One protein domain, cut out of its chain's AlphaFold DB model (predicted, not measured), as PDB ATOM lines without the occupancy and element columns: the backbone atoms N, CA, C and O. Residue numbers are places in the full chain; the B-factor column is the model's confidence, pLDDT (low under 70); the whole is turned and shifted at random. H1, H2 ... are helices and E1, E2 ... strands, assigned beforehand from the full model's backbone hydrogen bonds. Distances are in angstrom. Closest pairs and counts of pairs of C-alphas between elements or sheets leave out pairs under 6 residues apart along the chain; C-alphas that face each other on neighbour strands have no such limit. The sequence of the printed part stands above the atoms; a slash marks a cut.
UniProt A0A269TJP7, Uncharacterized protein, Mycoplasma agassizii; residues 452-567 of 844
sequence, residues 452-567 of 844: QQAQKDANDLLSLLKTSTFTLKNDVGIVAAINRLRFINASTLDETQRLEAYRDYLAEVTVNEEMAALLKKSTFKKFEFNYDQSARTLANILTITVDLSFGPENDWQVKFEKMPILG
ATOM      1  N   GLN A 452     -58.907  -6.142  39.529       76.38
ATOM      2  CA  GLN A 452     -57.816  -7.063  39.179       76.38
ATOM      3  C   GLN A 452     -57.471  -7.002  37.685       76.38
ATOM      4  O   GLN A 452     -56.301  -7.084  37.329       76.38
ATOM      5  N   GLN A 453     -58.463  -6.815  36.810       83.00
ATOM      6  CA  GLN A 453     -58.235  -6.609  35.381       83.00
ATOM      7  C   GLN A 453     -57.581  -5.251  35.107       83.00
ATOM      8  O   GLN A 453     -56.683  -5.188  34.280       83.00
ATOM      9  N   ALA A 454     -57.963  -4.184  35.818       83.50
ATOM     10  CA  ALA A 454     -57.303  -2.880  35.717       83.50
ATOM     11  C   ALA A 454     -55.846  -2.926  36.212       83.50
ATOM     12  O   ALA A 454     -54.965  -2.368  35.565       83.50
ATOM     13  N   GLN A 455     -55.579  -3.644  37.310       83.75
ATOM     14  CA  GLN A 455     -54.220  -3.903  37.791       83.75
ATOM     15  C   GLN A 455     -53.411  -4.718  36.772       83.75
ATOM     16  O   GLN A 455     -52.248  -4.408  36.520       83.75
ATOM     17  N   LYS A 456     -54.027  -5.740  36.163       81.69
ATOM     18  CA  LYS A 456     -53.396  -6.542  35.114       81.69
ATOM     19  C   LYS A 456     -53.084  -5.693  33.881       81.69
ATOM     20  O   LYS A 456     -51.937  -5.663  33.475       81.69
ATOM     21  N   ASP A 457     -54.052  -4.953  33.347       86.38
ATOM     22  CA  ASP A 457     -53.872  -4.085  32.177       86.38
ATOM     23  C   ASP A 457     -52.785  -3.009  32.422       86.38
ATOM     24  O   ASP A 457     -51.992  -2.713  31.529       86.38
ATOM     25  N   ALA A 458     -52.689  -2.470  33.646       85.25
ATOM     26  CA  ALA A 458     -51.622  -1.551  34.045       85.25
ATOM     27  C   ALA A 458     -50.234  -2.222  34.087       85.25
ATOM     28  O   ALA A 458     -49.260  -1.649  33.595       85.25
ATOM     29  N   ASN A 459     -50.142  -3.437  34.638       82.62
ATOM     30  CA  ASN A 459     -48.907  -4.226  34.673       82.62
ATOM     31  C   ASN A 459     -48.483  -4.694  33.271       82.62
ATOM     32  O   ASN A 459     -47.305  -4.602  32.936       82.62
ATOM     33  N   ASP A 460     -49.432  -5.135  32.444       83.62
ATOM     34  CA  ASP A 460     -49.219  -5.537  31.052       83.62
ATOM     35  C   ASP A 460     -48.674  -4.334  30.249       83.62
ATOM     36  O   ASP A 460     -47.663  -4.460  29.557       83.62
ATOM     37  N   LEU A 461     -49.243  -3.126  30.415       85.69
ATOM     38  CA  LEU A 461     -48.706  -1.910  29.785       85.69
ATOM     39  C   LEU A 461     -47.305  -1.548  30.304       85.69
ATOM     40  O   LEU A 461     -46.435  -1.207  29.504       85.69
ATOM     41  N   LEU A 462     -47.067  -1.618  31.618       82.69
ATOM     42  CA  LEU A 462     -45.742  -1.375  32.201       82.69
ATOM     43  C   LEU A 462     -44.698  -2.353  31.646       82.69
ATOM     44  O   LEU A 462     -43.611  -1.923  31.269       82.69
ATOM     45  N   SER A 463     -45.038  -3.638  31.533       79.19
ATOM     46  CA  SER A 463     -44.180  -4.658  30.925       79.19
ATOM     47  C   SER A 463     -43.877  -4.325  29.464       79.19
ATOM     48  O   SER A 463     -42.713  -4.318  29.067       79.19
ATOM     49  N   LEU A 464     -44.892  -3.961  28.673       79.81
ATOM     50  CA  LEU A 464     -44.697  -3.546  27.281       79.81
ATOM     51  C   LEU A 464     -43.818  -2.297  27.155       79.81
ATOM     52  O   LEU A 464     -43.017  -2.229  26.227       79.81
ATOM     53  N   LEU A 465     -43.923  -1.329  28.066       78.50
ATOM     54  CA  LEU A 465     -43.068  -0.135  28.080       78.50
ATOM     55  C   LEU A 465     -41.621  -0.438  28.511       78.50
ATOM     56  O   LEU A 465     -40.715   0.281  28.098       78.50
ATOM     57  N   LYS A 466     -41.377  -1.506  29.287       71.38
ATOM     58  CA  LYS A 466     -40.016  -2.002  29.569       71.38
ATOM     59  C   LYS A 466     -39.385  -2.682  28.351       71.38
ATOM     60  O   LYS A 466     -38.195  -2.499  28.106       71.38
ATOM     61  N   THR A 467     -40.157  -3.476  27.605       61.06
ATOM     62  CA  THR A 467     -39.643  -4.305  26.495       61.06
ATOM     63  C   THR A 467     -39.728  -3.642  25.119       61.06
ATOM     64  O   THR A 467     -39.136  -4.149  24.169       61.06
ATOM     65  N   SER A 468     -40.475  -2.540  24.980       58.12
ATOM     66  CA  SER A 468     -40.805  -1.931  23.685       58.12
ATOM     67  C   SER A 468     -40.671  -0.411  23.728       58.12
ATOM     68  O   SER A 468     -41.299   0.266  24.542       58.12
ATOM     69  N   THR A 469     -39.925   0.153  22.781       70.44
ATOM     70  CA  THR A 469     -39.992   1.585  22.466       70.44
ATOM     71  C   THR A 469     -41.295   1.918  21.741       70.44
ATOM     72  O   THR A 469     -41.878   1.073  21.054       70.44
ATOM     73  N   PHE A 470     -41.755   3.166  21.860       82.19
ATOM     74  CA  PHE A 470     -43.012   3.598  21.252       82.19
ATOM     75  C   PHE A 470     -42.834   3.770  19.734       82.19
ATOM     76  O   PHE A 470     -42.489   4.845  19.246       82.19
ATOM     77  N   THR A 471     -42.995   2.685  18.979       86.88
ATOM     78  CA  THR A 471     -42.674   2.650  17.545       86.88
ATOM     79  C   THR A 471     -43.901   2.968  16.694       86.88
ATOM     80  O   THR A 471     -44.942   2.329  16.839       86.88
ATOM     81  N   LEU A 472     -43.769   3.941  15.793       87.75
ATOM     82  CA  LEU A 472     -44.788   4.349  14.827       87.75
ATOM     83  C   LEU A 472     -44.908   3.343  13.677       87.75
ATOM     84  O   LEU A 472     -43.908   2.780  13.226       87.75
ATOM     85  N   LYS A 473     -46.132   3.140  13.180       87.75
ATOM     86  CA  LYS A 473     -46.412   2.303  12.004       87.75
ATOM     87  C   LYS A 473     -45.648   2.784  10.769       87.75
ATOM     88  O   LYS A 473     -45.395   3.970  10.601       87.75
ATOM     89  N   ASN A 474     -45.306   1.856   9.873       78.88
ATOM     90  CA  ASN A 474     -44.479   2.136   8.690       78.88
ATOM     91  C   ASN A 474     -45.083   3.168   7.718       78.88
ATOM     92  O   ASN A 474     -44.356   3.757   6.920       78.88
ATOM     93  N   ASP A 475     -46.395   3.393   7.745       81.38
ATOM     94  CA  ASP A 475     -47.096   4.443   7.004       81.38
ATOM     95  C   ASP A 475     -46.972   5.829   7.670       81.38
ATOM     96  O   ASP A 475     -46.916   6.828   6.953       81.38
ATOM     97  N   VAL A 476     -46.761   5.901   8.986       86.00
ATOM     98  CA  VAL A 476     -46.563   7.142   9.753       86.00
ATOM     99  C   VAL A 476     -45.070   7.447   9.937       86.00
ATOM    100  O   VAL A 476     -44.347   6.762  10.663       86.00
ATOM    101  N   GLY A 477     -44.580   8.500   9.282       89.62
ATOM    102  CA  GLY A 477     -43.225   8.998   9.517       89.62
ATOM    103  C   GLY A 477     -43.117   9.865  10.781       89.62
ATOM    104  O   GLY A 477     -44.104  10.379  11.319       89.62
ATOM    105  N   ILE A 478     -41.892  10.016  11.294       92.81
ATOM    106  CA  ILE A 478     -41.625  10.730  12.553       92.81
ATOM    107  C   ILE A 478     -41.953  12.230  12.466       92.81
ATOM    108  O   ILE A 478     -42.354  12.832  13.461       92.81
ATOM    109  N   VAL A 479     -41.829  12.837  11.283       92.81
ATOM    110  CA  VAL A 479     -42.095  14.269  11.076       92.81
ATOM    111  C   VAL A 479     -43.598  14.527  10.983       92.81
ATOM    112  O   VAL A 479     -44.091  15.461  11.621       92.81
ATOM    113  N   ALA A 480     -44.350  13.642  10.321       91.50
ATOM    114  CA  ALA A 480     -45.810  13.657  10.347       91.50
ATOM    115  C   ALA A 480     -46.353  13.557  11.786       91.50
ATOM    116  O   ALA A 480     -47.267  14.300  12.153       91.50
ATOM    117  N   ALA A 481     -45.749  12.715  12.634       93.56
ATOM    118  CA  ALA A 481     -46.148  12.592  14.037       93.56
ATOM    119  C   ALA A 481     -45.873  13.854  14.870       93.56
ATOM    120  O   ALA A 481     -46.750  14.306  15.609       93.56
ATOM    121  N   ILE A 482     -44.702  14.481  14.707       94.50
ATOM    122  CA  ILE A 482     -44.377  15.765  15.355       94.50
ATOM    123  C   ILE A 482     -45.396  16.840  14.959       94.50
ATOM    124  O   ILE A 482     -45.907  17.560  15.820       94.50
ATOM    125  N   ASN A 483     -45.729  16.930  13.671       92.19
ATOM    126  CA  ASN A 483     -46.695  17.901  13.168       92.19
ATOM    127  C   ASN A 483     -48.121  17.618  13.661       92.19
ATOM    128  O   ASN A 483     -48.826  18.555  14.041       92.19
ATOM    129  N   ARG A 484     -48.536  16.349  13.769       93.31
ATOM    130  CA  ARG A 484     -49.850  15.987  14.320       93.31
ATOM    131  C   ARG A 484     -49.973  16.298  15.814       93.31
ATOM    132  O   ARG A 484     -50.983  16.870  16.218       93.31
ATOM    133  N   LEU A 485     -48.948  16.008  16.619       94.75
ATOM    134  CA  LEU A 485     -48.928  16.369  18.045       94.75
ATOM    135  C   LEU A 485     -48.940  17.893  18.243       94.75
ATOM    136  O   LEU A 485     -49.703  18.401  19.063       94.75
ATOM    137  N   ARG A 486     -48.176  18.646  17.438       93.12
ATOM    138  CA  ARG A 486     -48.223  20.121  17.412       93.12
ATOM    139  C   ARG A 486     -49.603  20.660  17.043       93.12
ATOM    140  O   ARG A 486     -50.056  21.605  17.680       93.12
ATOM    141  N   PHE A 487     -50.269  20.061  16.056       92.06
ATOM    142  CA  PHE A 487     -51.622  20.443  15.653       92.06
ATOM    143  C   PHE A 487     -52.635  20.241  16.789       92.06
ATOM    144  O   PHE A 487     -53.424  21.140  17.067       92.06
ATOM    145  N   ILE A 488     -52.577  19.104  17.496       94.44
ATOM    146  CA  ILE A 488     -53.414  18.857  18.683       94.44
ATOM    147  C   ILE A 488     -53.105  19.899  19.774       94.44
ATOM    148  O   ILE A 488     -54.028  20.483  20.341       94.44
ATOM    149  N   ASN A 489     -51.828  20.215  20.010       92.94
ATOM    150  CA  ASN A 489     -51.407  21.204  21.008       92.94
ATOM    151  C   ASN A 489     -51.862  22.639  20.711       92.94
ATOM    152  O   ASN A 489     -52.156  23.396  21.630       92.94
ATOM    153  N   ALA A 490     -51.894  23.023  19.433       89.44
ATOM    154  CA  ALA A 490     -52.313  24.346  18.974       89.44
ATOM    155  C   ALA A 490     -53.832  24.458  18.729       89.44
ATOM    156  O   ALA A 490     -54.316  25.525  18.347       89.44
ATOM    157  N   SER A 491     -54.581  23.368  18.914       92.00
ATOM    158  CA  SER A 491     -56.030  23.339  18.707       92.00
ATOM    159  C   SER A 491     -56.794  24.099  19.796       92.00
ATOM    160  O   SER A 491     -56.329  24.264  20.922       92.00
ATOM    161  N   THR A 492     -58.020  24.518  19.479       93.12
ATOM    162  CA  THR A 492     -58.935  25.174  20.429       93.12
ATOM    163  C   THR A 492     -59.702  24.186  21.320       93.12
ATOM    164  O   THR A 492     -60.722  24.564  21.892       93.12
ATOM    165  N   LEU A 493     -59.268  22.922  21.394       93.06
ATOM    166  CA  LEU A 493     -59.867  21.905  22.264       93.06
ATOM    167  C   LEU A 493     -59.621  22.244  23.739       93.06
ATOM    168  O   LEU A 493     -58.558  22.775  24.087       93.06
ATOM    169  N   ASP A 494     -60.573  21.893  24.607       94.38
ATOM    170  CA  ASP A 494     -60.338  21.912  26.052       94.38
ATOM    171  C   ASP A 494     -59.305  20.848  26.472       94.38
ATOM    172  O   ASP A 494     -58.905  19.993  25.679       94.38
ATOM    173  N   GLU A 495     -58.818  20.930  27.712       91.75
ATOM    174  CA  GLU A 495     -57.725  20.071  28.180       91.75
ATOM    175  C   GLU A 495     -58.091  18.578  28.153       91.75
ATOM    176  O   GLU A 495     -57.270  17.754  27.754       91.75
ATOM    177  N   THR A 496     -59.333  18.227  28.500       92.06
ATOM    178  CA  THR A 496     -59.811  16.838  28.510       92.06
ATOM    179  C   THR A 496     -59.890  16.297  27.087       92.06
ATOM    180  O   THR A 496     -59.303  15.258  26.790       92.06
ATOM    181  N   GLN A 497     -60.526  17.041  26.178       94.88
ATOM    182  CA  GLN A 497     -60.609  16.690  24.756       94.88
ATOM    183  C   GLN A 497     -59.223  16.579  24.107       94.88
ATOM    184  O   GLN A 497     -59.006  15.746  23.227       94.88
ATOM    185  N   ARG A 498     -58.262  17.405  24.538       95.62
ATOM    186  CA  ARG A 498     -56.883  17.351  24.044       95.62
ATOM    187  C   ARG A 498     -56.145  16.107  24.545       95.62
ATOM    188  O   ARG A 498     -55.453  15.470  23.755       95.62
ATOM    189  N   LEU A 499     -56.320  15.730  25.815       95.69
ATOM    190  CA  LEU A 499     -55.777  14.489  26.385       95.69
ATOM    191  C   LEU A 499     -56.367  13.240  25.710       95.69
ATOM    192  O   LEU A 499     -55.617  12.318  25.386       95.69
ATOM    193  N   GLU A 500     -57.671  13.232  25.422       95.31
ATOM    194  CA  GLU A 500     -58.324  12.182  24.630       95.31
ATOM    195  C   GLU A 500     -57.756  12.112  23.206       95.31
ATOM    196  O   GLU A 500     -57.354  11.039  22.761       95.31
ATOM    197  N   ALA A 501     -57.612  13.253  22.522       95.88
ATOM    198  CA  ALA A 501     -57.021  13.310  21.186       95.88
ATOM    199  C   ALA A 501     -55.563  12.809  21.149       95.88
ATOM    200  O   ALA A 501     -55.169  12.157  20.181       95.88
ATOM    201  N   TYR A 502     -54.763  13.070  22.192       96.81
ATOM    202  CA  TYR A 502     -53.414  12.509  22.318       96.81
ATOM    203  C   TYR A 502     -53.431  10.989  22.534       96.81
ATOM    204  O   TYR A 502     -52.689  10.281  21.851       96.81
ATOM    205  N   ARG A 503     -54.279  10.476  23.439       95.69
ATOM    206  CA  ARG A 503     -54.456   9.031  23.679       95.69
ATOM    207  C   ARG A 503     -54.852   8.307  22.397       95.69
ATOM    208  O   ARG A 503     -54.217   7.321  22.026       95.69
ATOM    209  N   ASP A 504     -55.888   8.803  21.728       95.81
ATOM    210  CA  ASP A 504     -56.472   8.160  20.553       95.81
ATOM    211  C   ASP A 504     -55.493   8.168  19.382       95.81
ATOM    212  O   ASP A 504     -55.308   7.135  18.741       95.81
ATOM    213  N   TYR A 505     -54.782   9.282  19.176       96.06
ATOM    214  CA  TYR A 505     -53.712   9.360  18.187       96.06
ATOM    215  C   TYR A 505     -52.583   8.362  18.476       96.06
ATOM    216  O   TYR A 505     -52.192   7.605  17.590       96.06
ATOM    217  N   LEU A 506     -52.076   8.293  19.712       93.50
ATOM    218  CA  LEU A 506     -51.009   7.353  20.077       93.50
ATOM    219  C   LEU A 506     -51.431   5.885  19.914       93.50
ATOM    220  O   LEU A 506     -50.636   5.067  19.448       93.50
ATOM    221  N   ALA A 507     -52.680   5.556  20.241       93.44
ATOM    222  CA  ALA A 507     -53.243   4.229  20.023       93.44
ATOM    223  C   ALA A 507     -53.538   3.919  18.541       93.44
ATOM    224  O   ALA A 507     -53.614   2.753  18.158       93.44
ATOM    225  N   GLU A 508     -53.727   4.935  17.700       94.25
ATOM    226  CA  GLU A 508     -53.870   4.789  16.251       94.25
ATOM    227  C   GLU A 508     -52.521   4.479  15.585       94.25
ATOM    228  O   GLU A 508     -52.455   3.580  14.742       94.25
ATOM    229  N   VAL A 509     -51.449   5.182  15.967       91.31
ATOM    230  CA  VAL A 509     -50.169   5.159  15.231       91.31
ATOM    231  C   VAL A 509     -49.111   4.193  15.755       91.31
ATOM    232  O   VAL A 509     -48.120   3.984  15.058       91.31
ATOM    233  N   THR A 510     -49.274   3.597  16.939       88.62
ATOM    234  CA  THR A 510     -48.311   2.604  17.452       88.62
ATOM    235  C   THR A 510     -48.375   1.279  16.678       88.62
ATOM    236  O   THR A 510     -49.453   0.818  16.304       88.62
ATOM    237  N   VAL A 511     -47.219   0.652  16.433       87.06
ATOM    238  CA  VAL A 511     -47.105  -0.683  15.805       87.06
ATOM    239  C   VAL A 511     -47.654  -1.780  16.711       87.06
ATOM    240  O   VAL A 511     -48.222  -2.752  16.225       87.06
ATOM    241  N   ASN A 512     -47.456  -1.653  18.024       85.31
ATOM    242  CA  ASN A 512     -47.810  -2.702  18.969       85.31
ATOM    243  C   ASN A 512     -49.325  -2.669  19.238       85.31
ATOM    244  O   ASN A 512     -49.819  -1.802  19.958       85.31
ATOM    245  N   GLU A 513     -50.062  -3.621  18.657       85.69
ATOM    246  CA  GLU A 513     -51.525  -3.715  18.773       85.69
ATOM    247  C   GLU A 513     -52.008  -3.933  20.217       85.69
ATOM    248  O   GLU A 513     -53.066  -3.431  20.600       85.69
ATOM    249  N   GLU A 514     -51.220  -4.625  21.041       86.69
ATOM    250  CA  GLU A 514     -51.509  -4.865  22.459       86.69
ATOM    251  C   GLU A 514     -51.379  -3.557  23.258       86.69
ATOM    252  O   GLU A 514     -52.288  -3.175  23.997       86.69
ATOM    253  N   MET A 515     -50.318  -2.784  22.999       89.44
ATOM    254  CA  MET A 515     -50.147  -1.429  23.530       89.44
ATOM    255  C   MET A 515     -51.260  -0.488  23.043       89.44
ATOM    256  O   MET A 515     -51.811   0.263  23.845       89.44
ATOM    257  N   ALA A 516     -51.652  -0.548  21.765       89.94
ATOM    258  CA  ALA A 516     -52.773   0.225  21.223       89.94
ATOM    259  C   ALA A 516     -54.100  -0.095  21.932       89.94
ATOM    260  O   ALA A 516     -54.874   0.811  22.251       89.94
ATOM    261  N   ALA A 517     -54.372  -1.377  22.189       92.25
ATOM    262  CA  ALA A 517     -55.564  -1.818  22.903       92.25
ATOM    263  C   ALA A 517     -55.562  -1.343  24.365       92.25
ATOM    264  O   ALA A 517     -56.583  -0.857  24.847       92.25
ATOM    265  N   LEU A 518     -54.421  -1.423  25.055       92.06
ATOM    266  CA  LEU A 518     -54.270  -0.945  26.432       92.06
ATOM    267  C   LEU A 518     -54.401   0.583  26.529       92.06
ATOM    268  O   LEU A 518     -55.127   1.074  27.390       92.06
ATOM    269  N   LEU A 519     -53.811   1.343  25.600       92.69
ATOM    270  CA  LEU A 519     -53.981   2.800  25.532       92.69
ATOM    271  C   LEU A 519     -55.457   3.197  25.369       92.69
ATOM    272  O   LEU A 519     -55.916   4.091  26.077       92.69
ATOM    273  N   LYS A 520     -56.229   2.500  24.522       93.75
ATOM    274  CA  LYS A 520     -57.679   2.741  24.342       93.75
ATOM    275  C   LYS A 520     -58.520   2.453  25.588       93.75
ATOM    276  O   LYS A 520     -59.589   3.037  25.733       93.75
ATOM    277  N   LYS A 521     -58.059   1.571  26.479       92.19
ATOM    278  CA  LYS A 521     -58.695   1.305  27.782       92.19
ATOM    279  C   LYS A 521     -58.310   2.321  28.868       92.19
ATOM    280  O   LYS A 521     -58.873   2.264  29.958       92.19
ATOM    281  N   SER A 522     -57.333   3.191  28.606       93.38
ATOM    282  CA  SER A 522     -56.777   4.111  29.600       93.38
ATOM    283  C   SER A 522     -57.397   5.512  29.558       93.38
ATOM    284  O   SER A 522     -57.872   5.988  28.524       93.38
ATOM    285  N   THR A 523     -57.316   6.206  30.690       94.06
ATOM    286  CA  THR A 523     -57.645   7.630  30.827       94.06
ATOM    287  C   THR A 523     -56.351   8.417  31.001       94.06
ATOM    288  O   THR A 523     -55.632   8.198  31.974       94.06
ATOM    289  N   PHE A 524     -56.033   9.341  30.093       94.62
ATOM    290  CA  PHE A 524     -54.868  10.219  30.247       94.62
ATOM    291  C   PHE A 524     -55.172  11.328  31.265       94.62
ATOM    292  O   PHE A 524     -56.186  12.014  31.158       94.62
ATOM    293  N   LYS A 525     -54.273  11.524  32.236       93.25
ATOM    294  CA  LYS A 525     -54.305  12.616  33.227       93.25
ATOM    295  C   LYS A 525     -53.333  13.740  32.884       93.25
ATOM    296  O   LYS A 525     -53.596  14.897  33.203       93.25
ATOM    297  N   LYS A 526     -52.209  13.409  32.242       94.44
ATOM    298  CA  LYS A 526     -51.217  14.372  31.755       94.44
ATOM    299  C   LYS A 526     -50.560  13.856  30.481       94.44
ATOM    300  O   LYS A 526     -50.202  12.681  30.407       94.44
ATOM    301  N   PHE A 527     -50.335  14.748  29.520       95.94
ATOM    302  CA  PHE A 527     -49.535  14.472  28.334       95.94
ATOM    303  C   PHE A 527     -48.642  15.665  27.992       95.94
ATOM    304  O   PHE A 527     -49.120  16.787  27.853       95.94
ATOM    305  N   GLU A 528     -47.347  15.419  27.822       95.31
ATOM    306  CA  GLU A 528     -46.371  16.382  27.311       95.31
ATOM    307  C   GLU A 528     -45.515  15.697  26.244       95.31
ATOM    308  O   GLU A 528     -45.139  14.535  26.396       95.31
ATOM    309  N   PHE A 529     -45.153  16.420  25.185       95.44
ATOM    310  CA  PHE A 529     -44.183  15.955  24.197       95.44
ATOM    311  C   PHE A 529     -43.092  17.004  23.988       95.44
ATOM    312  O   PHE A 529     -43.347  18.209  24.034       95.44
ATOM    313  N   ASN A 530     -41.873  16.542  23.736       94.25
ATOM    314  CA  ASN A 530     -40.733  17.381  23.407       94.25
ATOM    315  C   ASN A 530     -40.152  16.969  22.053       94.25
ATOM    316  O   ASN A 530     -39.885  15.790  21.821       94.25
ATOM    317  N   TYR A 531     -39.917  17.961  21.195       93.06
ATOM    318  CA  TYR A 531     -39.207  17.801  19.932       93.06
ATOM    319  C   TYR A 531     -37.827  18.462  20.031       93.06
ATOM    320  O   TYR A 531     -37.731  19.695  20.054       93.06
ATOM    321  N   ASP A 532     -36.766  17.654  20.082       91.38
ATOM    322  CA  ASP A 532     -35.391  18.153  20.109       91.38
ATOM    323  C   ASP A 532     -34.879  18.438  18.687       91.38
ATOM    324  O   ASP A 532     -34.510  17.548  17.917       91.38
ATOM    325  N   GLN A 533     -34.821  19.731  18.367       87.50
ATOM    326  CA  GLN A 533     -34.312  20.298  17.111       87.50
ATOM    327  C   GLN A 533     -32.808  20.038  16.898       87.50
ATOM    328  O   GLN A 533     -32.308  20.192  15.783       87.50
ATOM    329  N   SER A 534     -32.096  19.631  17.954       87.94
ATOM    330  CA  SER A 534     -30.674  19.288  17.981       87.94
ATOM    331  C   SER A 534     -30.398  17.774  18.058       87.94
ATOM    332  O   SER A 534     -29.232  17.387  18.183       87.94
ATOM    333  N   ALA A 535     -31.423  16.914  18.014       88.50
ATOM    334  CA  ALA A 535     -31.276  15.479  18.262       88.50
ATOM    335  C   ALA A 535     -30.273  14.806  17.308       88.50
ATOM    336  O   ALA A 535     -30.395  14.901  16.086       88.50
ATOM    337  N   ARG A 536     -29.311  14.061  17.873       88.25
ATOM    338  CA  ARG A 536     -28.273  13.310  17.133       88.25
ATOM    339  C   ARG A 536     -28.604  11.841  16.864       88.25
ATOM    340  O   ARG A 536     -27.808  11.145  16.251       88.25
ATOM    341  N   THR A 537     -29.730  11.360  17.380       85.56
ATOM    342  CA  THR A 537     -30.158   9.960  17.305       85.56
ATOM    343  C   THR A 537     -31.676   9.900  17.215       85.56
ATOM    344  O   THR A 537     -32.358  10.739  17.807       85.56
ATOM    345  N   LEU A 538     -32.217   8.876  16.546       84.19
ATOM    346  CA  LEU A 538     -33.662   8.734  16.314       84.19
ATOM    347  C   LEU A 538     -34.488   8.807  17.611       84.19
ATOM    348  O   LEU A 538     -35.484   9.520  17.667       84.19
ATOM    349  N   ALA A 539     -34.015   8.146  18.674       86.88
ATOM    350  CA  ALA A 539     -34.677   8.105  19.980       86.88
ATOM    351  C   ALA A 539     -34.819   9.470  20.676       86.88
ATOM    352  O   ALA A 539     -35.704   9.638  21.506       86.88
ATOM    353  N   ASN A 540     -33.977  10.450  20.341       89.62
ATOM    354  CA  ASN A 540     -34.009  11.764  20.983       89.62
ATOM    355  C   ASN A 540     -34.845  12.790  20.204       89.62
ATOM    356  O   ASN A 540     -35.128  13.852  20.748       89.62
ATOM    357  N   ILE A 541     -35.261  12.489  18.963       90.94
ATOM    358  CA  ILE A 541     -36.031  13.419  18.119       90.94
ATOM    359  C   ILE A 541     -37.338  13.813  18.816       90.94
ATOM    360  O   ILE A 541     -37.599  14.998  19.002       90.94
ATOM    361  N   LEU A 542     -38.154  12.825  19.185       93.88
ATOM    362  CA  LEU A 542     -39.463  13.018  19.800       93.88
ATOM    363  C   LEU A 542     -39.554  12.160  21.061       93.88
ATOM    364  O   LEU A 542     -39.454  10.937  20.994       93.88
ATOM    365  N   THR A 543     -39.772  12.803  22.204       93.50
ATOM    366  CA  THR A 543     -39.999  12.120  23.485       93.50
ATOM    367  C   THR A 543     -41.319  12.562  24.101       93.50
ATOM    368  O   THR A 543     -41.728  13.713  23.937       93.50
ATOM    369  N   ILE A 544     -41.992  11.653  24.807       94.31
ATOM    370  CA  ILE A 544     -43.264  11.908  25.494       94.31
ATOM    371  C   ILE A 544     -43.162  11.640  26.995       94.31
ATOM    372  O   ILE A 544     -42.427  10.765  27.448       94.31
ATOM    373  N   THR A 545     -43.942  12.387  27.765       94.31
ATOM    374  CA  THR A 545     -44.178  12.172  29.190       94.31
ATOM    375  C   THR A 545     -45.679  12.031  29.390       94.31
ATOM    376  O   THR A 545     -46.443  12.907  28.983       94.31
ATOM    377  N   VAL A 546     -46.101  10.927  30.003       94.12
ATOM    378  CA  VAL A 546     -47.513  10.559  30.134       94.12
ATOM    379  C   VAL A 546     -47.808  10.111  31.559       94.12
ATOM    380  O   VAL A 546     -47.023   9.391  32.178       94.12
ATOM    381  N   ASP A 547     -48.959  10.544  32.056       94.50
ATOM    382  CA  ASP A 547     -49.610  10.056  33.268       94.50
ATOM    383  C   ASP A 547     -50.999   9.564  32.852       94.50
ATOM    384  O   ASP A 547     -51.771  10.328  32.260       94.50
ATOM    385  N   LEU A 548     -51.290   8.284  33.078       94.50
ATOM    386  CA  LEU A 548     -52.551   7.650  32.696       94.50
ATOM    387  C   LEU A 548     -53.045   6.683  33.773       94.50
ATOM    388  O   LEU A 548     -52.293   6.252  34.646       94.50
ATOM    389  N   SER A 549     -54.322   6.317  33.699       94.06
ATOM    390  CA  SER A 549     -54.946   5.382  34.635       94.06
ATOM    391  C   SER A 549     -55.870   4.361  33.986       94.06
ATOM    392  O   SER A 549     -56.440   4.602  32.923       94.06
ATOM    393  N   PHE A 550     -56.045   3.240  34.683       91.12
ATOM    394  CA  PHE A 550     -56.945   2.142  34.342       91.12
ATOM    395  C   PHE A 550     -58.026   1.952  35.413       91.12
ATOM    396  O   PHE A 550     -57.819   2.252  36.592       91.12
ATOM    397  N   GLY A 551     -59.158   1.378  35.000       85.94
ATOM    398  CA  GLY A 551     -60.283   1.033  35.874       85.94
ATOM    399  C   GLY A 551     -61.385   2.103  35.927       85.94
ATOM    400  O   GLY A 551     -61.145   3.257  35.573       85.94
ATOM    401  N   PRO A 552     -62.605   1.730  36.361       74.75
ATOM    402  CA  PRO A 552     -63.778   2.608  36.336       74.75
ATOM    403  C   PRO A 552     -63.657   3.833  37.255       74.75
ATOM    404  O   PRO A 552     -64.265   4.860  36.964       74.75
ATOM    405  N   GLU A 553     -62.852   3.756  38.321       76.19
ATOM    406  CA  GLU A 553     -62.566   4.877  39.233       76.19
ATOM    407  C   GLU A 553     -61.144   5.453  39.048       76.19
ATOM    408  O   GLU A 553     -60.714   6.320  39.806       76.19
ATOM    409  N   ASN A 554     -60.426   5.053  37.984       76.12
ATOM    410  CA  ASN A 554     -59.028   5.433  37.715       76.12
ATOM    411  C   ASN A 554     -58.036   4.991  38.817       76.12
ATOM    412  O   ASN A 554     -57.062   5.702  39.109       76.12
ATOM    413  N   ASP A 555     -58.298   3.815  39.397       77.25
ATOM    414  CA  ASP A 555     -57.638   3.234  40.575       77.25
ATOM    415  C   ASP A 555     -56.130   3.011  40.400       77.25
ATOM    416  O   ASP A 555     -55.341   3.265  41.311       77.25
ATOM    417  N   TRP A 556     -55.724   2.536  39.220       86.12
ATOM    418  CA  TRP A 556     -54.349   2.129  38.935       86.12
ATOM    419  C   TRP A 556     -53.690   3.117  37.983       86.12
ATOM    420  O   TRP A 556     -54.157   3.299  36.861       86.12
ATOM    421  N   GLN A 557     -52.611   3.764  38.432       87.88
ATOM    422  CA  GLN A 557     -51.887   4.790  37.677       87.88
ATOM    423  C   GLN A 557     -50.581   4.243  37.098       87.88
ATOM    424  O   GLN A 557     -49.849   3.517  37.768       87.88
ATOM    425  N   VAL A 558     -50.274   4.646  35.867       89.81
ATOM    426  CA  VAL A 558     -49.021   4.357  35.168       89.81
ATOM    427  C   VAL A 558     -48.445   5.679  34.678       89.81
ATOM    428  O   VAL A 558     -49.122   6.453  34.000       89.81
ATOM    429  N   LYS A 559     -47.178   5.932  35.010       90.69
ATOM    430  CA  LYS A 559     -46.460   7.147  34.628       90.69
ATOM    431  C   LYS A 559     -45.127   6.795  33.981       90.69
ATOM    432  O   LYS A 559     -44.382   5.976  34.514       90.69
ATOM    433  N   PHE A 560     -44.809   7.455  32.875       88.88
ATOM    434  CA  PHE A 560     -43.510   7.365  32.215       88.88
ATOM    435  C   PHE A 560     -43.069   8.740  31.708       88.88
ATOM    436  O   PHE A 560     -43.885   9.536  31.244       88.88
ATOM    437  N   GLU A 561     -41.776   9.038  31.822       90.19
ATOM    438  CA  GLU A 561     -41.196  10.340  31.474       90.19
ATOM    439  C   GLU A 561     -40.141  10.192  30.377       90.19
ATOM    440  O   GLU A 561     -39.329   9.269  30.420       90.19
ATOM    441  N   LYS A 562     -40.121  11.130  29.420       87.62
ATOM    442  CA  LYS A 562     -39.149  11.184  28.309       87.62
ATOM    443  C   LYS A 562     -39.043   9.886  27.486       87.62
ATOM    444  O   LYS A 562     -37.987   9.592  26.928       87.62
ATOM    445  N   MET A 563     -40.132   9.129  27.374       89.19
ATOM    446  CA  MET A 563     -40.188   7.902  26.580       89.19
ATOM    447  C   MET A 563     -40.002   8.234  25.087       89.19
ATOM    448  O   MET A 563     -40.716   9.105  24.580       89.19
ATOM    449  N   PRO A 564     -39.069   7.589  24.367       91.56
ATOM    450  CA  PRO A 564     -38.815   7.885  22.962       91.56
ATOM    451  C   PRO A 564     -39.935   7.358  22.058       91.56
ATOM    452  O   PRO A 564     -40.336   6.196  22.165       91.56
ATOM    453  N   ILE A 565     -40.381   8.196  21.117       91.25
ATOM    454  CA  ILE A 565     -41.169   7.767  19.959       91.25
ATOM    455  C   ILE A 565     -40.211   7.529  18.792       91.25
ATOM    456  O   ILE A 565     -39.530   8.448  18.334       91.25
ATOM    457  N   LEU A 566     -40.166   6.294  18.293       89.50
ATOM    458  CA  LEU A 566     -39.365   5.917  17.131       89.50
ATOM    459  C   LEU A 566     -40.245   5.880  15.886       89.50
ATOM    460  O   LEU A 566     -41.320   5.293  15.905       89.50
ATOM    461  N   GLY A 567     -39.781   6.457  14.783       85.94
ATOM    462  CA  GLY A 567     -40.515   6.442  13.522       85.94
ATOM    463  C   GLY A 567     -39.594   6.486  12.318       85.94
ATOM    464  O   GLY A 567     -38.451   6.939  12.406       85.94
TER     465      GLY A 567
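What this domain is: This is residues 452 to 567 of the 844 residues of an uncharacterized protein of Mycoplasma agassizii (UniProt A0A269TJP7). A twisted wall of three strands has one face covered by three helices: H1 runs along its E3 side, while the hairpin of H2 and H3 crosses E1. H4 folds back beside H3 and fills in between H3 and H1; the small H5 sits near one end of the sheet. The 116 printed residues hold, in order, H1 H2 H3 H4 E1 H5 E2 E3, class mixed, with the antiparallel sheet order E1, E2, E3. The whole is compact, with a radius of gyration of the C-alphas of 13.8 A and spans of 42 by 35 by 24 A.

Where its parts are: H1, residues 452 to 467, begins at C-alpha (-57.816, -7.063, 39.179) and is 22.3 A long. H2 is 478 to 489, H3 495 to 509 with 21.1 A, and H4 513 to 520. E1 is 523 to 531 with 23.7 A, H5 538 to 541, and E2 542 to 550 with 25.2 A. E3, 556 to 566 with 26.7 A, bends by 74 degrees at residue 562 and ends at C-alpha (-39.365, 5.917, 17.131).

How they stand to each other: E1 and E2 are antiparallel, with N 528 and O 545 at 2.9 A. E2 and E3 form a hairpin, with N 558 and O 548 at 2.9 A. H3 is over E1, with closest C-alphas Leu 499 and Phe 524 at 5.8 A. H1 runs along E3 at 24 degrees on the local plane, with closest C-alphas Gln 455 and Trp 556 at 6.1 A. H3 and H4, a hairpin, touch, with closest C-alphas Ala 507 and Ala 516 at 4.2 A. In H1 to H4 each O i to N i+4 pair is within hydrogen-bond range; H5 is too short for one.

The domain as a whole: The C-alphas of Gln 452 and Ser 534 are farthest apart, 43.4 A. The printed part has no cut and no long link. Residues 467 to 468 have pLDDT under 70.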